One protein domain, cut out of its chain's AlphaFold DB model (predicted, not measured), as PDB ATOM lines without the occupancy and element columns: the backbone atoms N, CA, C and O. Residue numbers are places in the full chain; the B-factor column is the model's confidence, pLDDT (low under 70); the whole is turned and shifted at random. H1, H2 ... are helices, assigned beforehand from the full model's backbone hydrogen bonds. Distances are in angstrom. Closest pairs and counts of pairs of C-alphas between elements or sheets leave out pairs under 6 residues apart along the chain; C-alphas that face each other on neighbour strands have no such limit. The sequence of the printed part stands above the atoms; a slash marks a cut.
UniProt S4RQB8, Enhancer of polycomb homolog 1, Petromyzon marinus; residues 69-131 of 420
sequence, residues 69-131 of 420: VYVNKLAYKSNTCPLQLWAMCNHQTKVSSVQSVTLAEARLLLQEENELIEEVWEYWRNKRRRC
ATOM      1  N   VAL A  69     118.784 194.042  54.995       66.25
ATOM      2  CA  VAL A  69     117.466 194.198  54.344       66.25
ATOM      3  C   VAL A  69     117.083 192.979  53.499       66.25
ATOM      4  O   VAL A  69     115.950 192.518  53.574       66.25
ATOM      5  N   TYR A  70     118.010 192.439  52.705       69.25
ATOM      6  CA  TYR A  70     117.721 191.268  51.869       69.25
ATOM      7  C   TYR A  70     117.672 189.986  52.704       69.25
ATOM      8  O   TYR A  70     116.769 189.181  52.526       69.25
ATOM      9  N   VAL A  71     118.587 189.836  53.668       71.31
ATOM     10  CA  VAL A  71     118.604 188.682  54.583       71.31
ATOM     11  C   VAL A  71     117.344 188.643  55.452       71.31
ATOM     12  O   VAL A  71     116.809 187.568  55.670       71.31
ATOM     13  N   ASN A  72     116.817 189.791  55.883       72.19
ATOM     14  CA  ASN A  72     115.557 189.850  56.627       72.19
ATOM     15  C   ASN A  72     114.345 189.527  55.741       72.19
ATOM     16  O   ASN A  72     113.411 188.882  56.202       72.19
ATOM     17  N   LYS A  73     114.358 189.941  54.465       75.81
ATOM     18  CA  LYS A  73     113.308 189.567  53.500       75.81
ATOM     19  C   LYS A  73     113.317 188.069  53.197       75.81
ATOM     20  O   LYS A  73     112.250 187.474  53.141       75.81
ATOM     21  N   LEU A  74     114.500 187.477  53.024       72.94
ATOM     22  CA  LEU A  74     114.673 186.029  52.893       72.94
ATOM     23  C   LEU A  74     114.181 185.300  54.140       72.94
ATOM     24  O   LEU A  74     113.336 184.428  54.034       72.94
ATOM     25  N   ALA A  75     114.645 185.724  55.319       76.06
ATOM     26  CA  ALA A  75     114.263 185.144  56.603       76.06
ATOM     27  C   ALA A  75     112.745 185.106  56.803       76.06
ATOM     28  O   ALA A  75     112.217 184.111  57.287       76.06
ATOM     29  N   TYR A  76     112.046 186.171  56.396       77.00
ATOM     30  CA  TYR A  76     110.589 186.225  56.456       77.00
ATOM     31  C   TYR A  76     109.919 185.229  55.498       77.00
ATOM     32  O   TYR A  76     108.917 184.622  55.851       77.00
ATOM     33  N   LYS A  77     110.468 185.046  54.291       76.62
ATOM     34  CA  LYS A  77     109.927 184.112  53.292       76.62
ATOM     35  C   LYS A  77     110.187 182.649  53.640       76.62
ATOM     36  O   LYS A  77     109.311 181.822  53.434       76.62
ATOM     37  N   SER A  78     111.373 182.342  54.157       71.62
ATOM     38  CA  SER A  78     111.828 180.976  54.431       71.62
ATOM     39  C   SER A  78     111.635 180.549  55.892       71.62
ATOM     40  O   SER A  78     112.164 179.520  56.305       71.62
ATOM     41  N   ASN A  79     110.952 181.365  56.708       75.75
ATOM     42  CA  ASN A  79     110.792 181.182  58.156       75.75
ATOM     43  C   ASN A  79     112.116 180.847  58.888       75.75
ATOM     44  O   ASN A  79     112.149 180.098  59.863       75.75
ATOM     45  N   THR A  80     113.241 181.370  58.389       76.31
ATOM     46  CA  THR A  80     114.588 181.034  58.869       76.31
ATOM     47  C   THR A  80     115.162 182.177  59.694       76.31
ATOM     48  O   THR A  80     114.962 183.351  59.392       76.31
ATOM     49  N   CYS A  81     115.965 181.864  60.710       77.44
ATOM     50  CA  CYS A  81     116.655 182.890  61.485       77.44
ATOM     51  C   CYS A  81     117.665 183.678  60.610       77.44
ATOM     52  O   CYS A  81     118.547 183.066  59.996       77.44
ATOM     53  N   PRO A  82     117.649 185.031  60.596       77.88
ATOM     54  CA  PRO A  82     118.613 185.844  59.838       77.88
ATOM     55  C   PRO A  82     120.088 185.517  60.131       77.88
ATOM     56  O   PRO A  82     120.947 185.628  59.254       77.88
ATOM     57  N   LEU A  83     120.392 185.092  61.363       76.31
ATOM     58  CA  LEU A  83     121.735 184.672  61.778       76.31
ATOM     59  C   LEU A  83     122.182 183.379  61.085       76.31
ATOM     60  O   LEU A  83     123.358 183.254  60.747       76.31
ATOM     61  N   GLN A  84     121.260 182.443  60.853       80.19
ATOM     62  CA  GLN A  84     121.525 181.181  60.161       80.19
ATOM     63  C   GLN A  84     121.817 181.442  58.680       80.19
ATOM     64  O   GLN A  84     122.873 181.047  58.189       80.19
ATOM     65  N   LEU A  85     120.988 182.249  58.007       78.50
ATOM     66  CA  LEU A  85     121.229 182.690  56.623       78.50
ATOM     67  C   LEU A  85     122.583 183.391  56.464       78.50
ATOM     68  O   LEU A  85     123.329 183.173  55.501       78.50
ATOM     69  N   TRP A  86     122.929 184.243  57.431       76.38
ATOM     70  CA  TRP A  86     124.226 184.903  57.455       76.38
ATOM     71  C   TRP A  86     125.362 183.888  57.652       76.38
ATOM     72  O   TRP A  86     126.352 183.929  56.917       76.38
ATOM     73  N   ALA A  87     125.228 182.934  58.578       77.88
ATOM     74  CA  ALA A  87     126.204 181.865  58.786       77.88
ATOM     75  C   ALA A  87     126.443 181.043  57.507       77.88
ATOM     76  O   ALA A  87     127.605 180.851  57.134       77.88
ATOM     77  N   MET A  88     125.378 180.677  56.784       80.81
ATOM     78  CA  MET A  88     125.452 179.984  55.492       80.81
ATOM     79  C   MET A  88     126.262 180.798  54.465       80.81
ATOM     80  O   MET A  88     127.209 180.286  53.863       80.81
ATOM     81  N   CYS A  89     125.987 182.104  54.334       78.56
ATOM     82  CA  CYS A  89     126.752 183.002  53.459       78.56
ATOM     83  C   CYS A  89     128.247 183.074  53.828       78.56
ATOM     84  O   CYS A  89     129.110 183.145  52.945       78.56
ATOM     85  N   ASN A  90     128.600 183.081  55.119       77.56
ATOM     86  CA  ASN A  90     130.013 183.096  55.514       77.56
ATOM     87  C   ASN A  90     130.699 181.767  55.283       77.56
ATOM     88  O   ASN A  90     131.884 181.776  54.966       77.56
ATOM     89  N   HIS A  91     129.996 180.653  55.479       77.44
ATOM     90  CA  HIS A  91     130.554 179.334  55.225       77.44
ATOM     91  C   HIS A  91     130.972 179.237  53.754       77.44
ATOM     92  O   HIS A  91     132.144 178.990  53.467       77.44
ATOM     93  N   GLN A  92     130.072 179.622  52.840       77.81
ATOM     94  CA  GLN A  92     130.386 179.751  51.414       77.81
ATOM     95  C   GLN A  92     131.566 180.709  51.175       77.81
ATOM     96  O   GLN A  92     132.492 180.396  50.435       77.81
ATOM     97  N   THR A  93     131.604 181.868  51.844       75.75
ATOM     98  CA  THR A  93     132.690 182.855  51.678       75.75
ATOM     99  C   THR A  93     134.056 182.350  52.153       75.75
ATOM    100  O   THR A  93     135.060 182.639  51.503       75.75
ATOM    101  N   LYS A  94     134.108 181.604  53.264       74.00
ATOM    102  CA  LYS A  94     135.346 181.041  53.827       74.00
ATOM    103  C   LYS A  94     135.938 179.972  52.912       74.00
ATOM    104  O   LYS A  94     137.141 179.994  52.662       74.00
ATOM    105  N   VAL A  95     135.094 179.084  52.389       69.88
ATOM    106  CA  VAL A  95     135.513 178.033  51.446       69.88
ATOM    107  C   VAL A  95     135.948 178.650  50.118       69.88
ATOM    108  O   VAL A  95     136.963 178.285  49.536       69.88
ATOM    109  N   SER A  96     135.251 179.696  49.686       67.06
ATOM    110  CA  SER A  96     135.452 180.349  48.397       67.06
ATOM    111  C   SER A  96     136.565 181.408  48.376       67.06
ATOM    112  O   SER A  96     136.498 182.374  47.607       67.06
ATOM    113  N   SER A  97     137.578 181.266  49.235       59.34
ATOM    114  CA  SER A  97     138.707 182.204  49.327       59.34
ATOM    115  C   SER A  97     139.606 182.205  48.080       59.34
ATOM    116  O   SER A  97     140.340 183.170  47.870       59.34
ATOM    117  N   VAL A  98     139.514 181.169  47.232       56.72
ATOM    118  CA  VAL A  98     140.351 181.007  46.027       56.72
ATOM    119  C   VAL A  98     139.547 180.659  44.760       56.72
ATOM    120  O   VAL A  98     139.931 181.097  43.679       56.72
ATOM    121  N   GLN A  99     138.411 179.953  44.856       60.66
ATOM    122  CA  GLN A  99     137.583 179.550  43.702       60.66
ATOM    123  C   GLN A  99     136.099 179.875  43.909       60.66
ATOM    124  O   GLN A  99     135.630 179.949  45.046       60.66
ATOM    125  N   SER A 100     135.350 180.111  42.826       65.38
ATOM    126  CA  SER A 100     133.901 180.344  42.874       65.38
ATOM    127  C   SER A 100     133.157 179.064  43.258       65.38
ATOM    128  O   SER A 100     133.203 178.107  42.495       65.38
ATOM    129  N   VAL A 101     132.451 179.077  44.392       75.62
ATOM    130  CA  VAL A 101     131.662 177.927  44.863       75.62
ATOM    131  C   VAL A 101     130.503 177.641  43.909       75.62
ATOM    132  O   VAL A 101     129.686 178.529  43.630       75.62
ATOM    133  N   THR A 102     130.443 176.410  43.402       84.19
ATOM    134  CA  THR A 102     129.324 175.932  42.574       84.19
ATOM    135  C   THR A 102     128.102 175.615  43.438       84.19
ATOM    136  O   THR A 102     128.206 175.455  44.653       84.19
ATOM    137  N   LEU A 103     126.913 175.529  42.832       83.38
ATOM    138  CA  LEU A 103     125.696 175.184  43.576       83.38
ATOM    139  C   LEU A 103     125.780 173.771  44.187       83.38
ATOM    140  O   LEU A 103     125.317 173.556  45.302       83.38
ATOM    141  N   ALA A 104     126.422 172.823  43.496       82.50
ATOM    142  CA  ALA A 104     126.629 171.466  44.003       82.50
ATOM    143  C   ALA A 104     127.542 171.444  45.242       82.50
ATOM    144  O   ALA A 104     127.238 170.775  46.225       82.50
ATOM    145  N   GLU A 105     128.616 172.237  45.234       82.31
ATOM    146  CA  GLU A 105     129.473 172.424  46.410       82.31
ATOM    147  C   GLU A 105     128.720 173.105  47.554       82.31
ATOM    148  O   GLU A 105     128.857 172.696  48.701       82.31
ATOM    149  N   ALA A 106     127.891 174.114  47.265       81.44
ATOM    150  CA  ALA A 106     127.086 174.776  48.289       81.44
ATOM    151  C   ALA A 106     126.118 173.802  48.983       81.44
ATOM    152  O   ALA A 106     125.995 173.863  50.204       81.44
ATOM    153  N   ARG A 107     125.503 172.876  48.231       83.81
ATOM    154  CA  ARG A 107     124.651 171.809  48.782       83.81
ATOM    155  C   ARG A 107     125.422 170.802  49.639       83.81
ATOM    156  O   ARG A 107     124.888 170.315  50.622       83.81
ATOM    157  N   LEU A 108     126.682 170.513  49.310       82.31
ATOM    158  CA  LEU A 108     127.530 169.642  50.136       82.31
ATOM    159  C   LEU A 108     127.998 170.342  51.427       82.31
ATOM    160  O   LEU A 108     128.177 169.707  52.463       82.31
ATOM    161  N   LEU A 109     128.240 171.653  51.351       79.75
ATOM    162  CA  LEU A 109     128.775 172.459  52.451       79.75
ATOM    163  C   LEU A 109     127.719 172.848  53.489       79.75
ATOM    164  O   LEU A 109     128.063 173.104  54.644       79.75
ATOM    165  N   LEU A 110     126.458 172.957  53.077       80.56
ATOM    166  CA  LEU A 110     125.357 173.424  53.910       80.56
ATOM    167  C   LEU A 110     124.426 172.245  54.187       80.56
ATOM    168  O   LEU A 110     123.856 171.678  53.265       80.56
ATOM    169  N   GLN A 111     124.280 171.878  55.458       77.19
ATOM    170  CA  GLN A 111     123.385 170.804  55.901       77.19
ATOM    171  C   GLN A 111     121.965 171.352  56.121       77.19
ATOM    172  O   GLN A 111     121.440 171.284  57.224       77.19
ATOM    173  N   GLU A 112     121.388 171.977  55.094       80.06
ATOM    174  CA  GLU A 112     120.093 172.674  55.156       80.06
ATOM    175  C   GLU A 112     119.212 172.281  53.956       80.06
ATOM    176  O   GLU A 112     119.640 171.530  53.077       80.06
ATOM    177  N   GLU A 113     117.980 172.785  53.897       80.62
ATOM    178  CA  GLU A 113     117.051 172.516  52.793       80.62
ATOM    179  C   GLU A 113     117.570 173.044  51.442       80.62
ATOM    180  O   GLU A 113     118.105 174.152  51.342       80.62
ATOM    181  N   ASN A 114     117.380 172.262  50.373       81.31
ATOM    182  CA  ASN A 114     117.908 172.584  49.041       81.31
ATOM    183  C   ASN A 114     117.356 173.906  48.480       81.31
ATOM    184  O   ASN A 114     118.117 174.664  47.881       81.31
ATOM    185  N   GLU A 115     116.074 174.200  48.713       81.50
ATOM    186  CA  GLU A 115     115.424 175.442  48.268       81.50
ATOM    187  C   GLU A 115     116.061 176.673  48.931       81.50
ATOM    188  O   GLU A 115     116.421 177.648  48.266       81.50
ATOM    189  N   LEU A 116     116.313 176.587  50.240       83.50
ATOM    190  CA  LEU A 116     116.989 177.631  51.004       83.50
ATOM    191  C   LEU A 116     118.438 177.826  50.541       83.50
ATOM    192  O   LEU A 116     118.922 178.955  50.416       83.50
ATOM    193  N   ILE A 117     119.149 176.727  50.280       84.06
ATOM    194  CA  ILE A 117     120.535 176.757  49.798       84.06
ATOM    195  C   ILE A 117     120.623 177.453  48.439       84.06
ATOM    196  O   ILE A 117     121.539 178.253  48.237       84.06
ATOM    197  N   GLU A 118     119.686 177.185  47.532       85.00
ATOM    198  CA  GLU A 118     119.617 177.821  46.216       85.00
ATOM    199  C   GLU A 118     119.429 179.337  46.321       85.00
ATOM    200  O   GLU A 118     120.227 180.090  45.752       85.00
ATOM    201  N   GLU A 119     118.454 179.792  47.114       83.69
ATOM    202  CA  GLU A 119     118.157 181.219  47.273       83.69
ATOM    203  C   GLU A 119     119.325 181.976  47.944       83.69
ATOM    204  O   GLU A 119     119.717 183.079  47.534       83.69
ATOM    205  N   VAL A 120     119.958 181.353  48.946       84.50
ATOM    206  CA  VAL A 120     121.135 181.905  49.633       84.50
ATOM    207  C   VAL A 120     122.359 181.932  48.714       84.50
ATOM    208  O   VAL A 120     123.091 182.929  48.693       84.50
ATOM    209  N   TRP A 121     122.599 180.865  47.948       85.69
ATOM    210  CA  TRP A 121     123.706 180.786  46.994       85.69
ATOM    211  C   TRP A 121     123.556 181.815  45.875       85.69
ATOM    212  O   TRP A 121     124.528 182.499  45.540       85.69
ATOM    213  N   GLU A 122     122.352 182.001  45.331       86.19
ATOM    214  CA  GLU A 122     122.100 182.996  44.289       86.19
ATOM    215  C   GLU A 122     122.364 184.417  44.800       86.19
ATOM    216  O   GLU A 122     123.086 185.200  44.166       86.19
ATOM    217  N   TYR A 123     121.863 184.742  45.994       82.44
ATOM    218  CA  TYR A 123     122.148 186.017  46.644       82.44
ATOM    219  C   TYR A 123     123.648 186.235  46.859       82.44
ATOM    220  O   TYR A 123     124.188 187.292  46.505       82.44
ATOM    221  N   TRP A 124     124.336 185.237  47.414       82.44
ATOM    222  CA  TRP A 124     125.769 185.291  47.672       82.44
ATOM    223  C   TRP A 124     126.575 185.461  46.375       82.44
ATOM    224  O   TRP A 124     127.453 186.329  46.300       82.44
ATOM    225  N   ARG A 125     126.229 184.717  45.320       82.88
ATOM    226  CA  ARG A 125     126.852 184.796  43.991       82.88
ATOM    227  C   ARG A 125     126.663 186.178  43.373       82.88
ATOM    228  O   ARG A 125     127.628 186.778  42.893       82.88
ATOM    229  N   ASN A 126     125.449 186.720  43.430       83.56
ATOM    230  CA  ASN A 126     125.134 188.061  42.934       83.56
ATOM    231  C   ASN A 126     125.837 189.155  43.747       83.56
ATOM    232  O   ASN A 126     126.228 190.194  43.207       83.56
ATOM    233  N   LYS A 127     126.041 188.944  45.049       79.06
ATOM    234  CA  LYS A 127     126.841 189.839  45.890       79.06
ATOM    235  C   LYS A 127     128.320 189.794  45.499       79.06
ATOM    236  O   LYS A 127     128.930 190.847  45.338       79.06
ATOM    237  N   ARG A 128     128.869 188.602  45.256       77.38
ATOM    238  CA  ARG A 128     130.260 188.408  44.822       77.38
ATOM    239  C   ARG A 128     130.531 189.033  43.457       77.38
ATOM    240  O   ARG A 128     131.523 189.733  43.322       77.38
ATOM    241  N   ARG A 129     129.630 188.862  42.483       79.62
ATOM    242  CA  ARG A 129     129.728 189.503  41.156       79.62
ATOM    243  C   ARG A 129     129.807 191.030  41.234       79.62
ATOM    244  O   ARG A 129     130.509 191.648  40.445       79.62
ATOM    245  N   ARG A 130     129.099 191.642  42.188       78.12
ATOM    246  CA  ARG A 130     129.109 193.099  42.405       78.12
ATOM    247  C   ARG A 130     130.363 193.593  43.137       78.12
ATOM    248  O   ARG A 130     130.678 194.781  43.072       78.12
ATOM    249  N   CYS A 131     131.085 192.715  43.827       72.56
ATOM    250  CA  CYS A 131     132.325 193.059  44.512       72.56
ATOM    251  C   CYS A 131     133.511 192.995  43.538       72.56
ATOM    252  O   CYS A 131     133.842 191.941  43.014       72.56
TER     253      CYS A 131
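This is residues 69 to 131 of the 420 residues of the protein "Enhancer of polycomb homolog 1" of Petromyzon marinus (UniProt S4RQB8). Two longer helices, H2 and H4, cross near their middles as an X, and two shorter ones fill in around them: H1 makes a corner with the first residues of H2, and H3 packs on residues 114 to 121 of H4. The printed part has 63 residues with four named helices, H1 to H4 in that order, and no named strand, so the class is all helix. The whole is compact, with a radius of gyration of the C-alphas of 10.9 A, and spans 32 by 25 by 16 A.

H1, residues 69 to 77, touches H2, residues 82 to 95, with the C-alphas of Ala 75 and Pro 82 closest at 5.5 A; they run opposite ways at a steep tilt of 64 degrees. H2 touches H1 with residues 82 to 86 alone. H2 only just touches H3, residues 103 to 109, with 3 pairs of C-alphas within 8 A, about perpendicular at 79 degrees; the closest C-alphas are those of Gln 92 and Ala 106, 6.7 A. H4, residues 114 to 130, touches H3 with residues 114 to 121 alone; the closest C-alphas, of Arg 107 and Ile 117, are 6.5 A apart. H3 and H4 run opposite ways at a steep tilt of 68 degrees, only just short of about perpendicular. Residues 85 to 89 of H2 touch residues 120 to 124 of H4, the same way at a steep tilt of 63 degrees, with the C-alphas of Cys 89 and Trp 124 closest at 6.3 A. H1 and H4 are near each other, and H1 and H3 are apart. In H1, H2, H3 and H4 every O i to N i+4 pair is within hydrogen-bond range.

H1 begins at C-alpha 69, (117.466, 194.198, 54.344), and is 12.6 A long from first to last C-alpha. H2 measures 20.4 A and H3 9.8 A. H4, 24.3 A, ends at C-alpha 130, (129.109, 193.099, 42.405).

The C-alphas farthest apart, of Tyr 76 and Val 98, are 32.0 A apart. The printed part has no cut. The links H1 to H2 and H3 to H4 are tight, H2 to H3 is short, and none is long. Mean pLDDT of the printed part is 77.4, with residues 69 to 70 and 95 to 100 under 70.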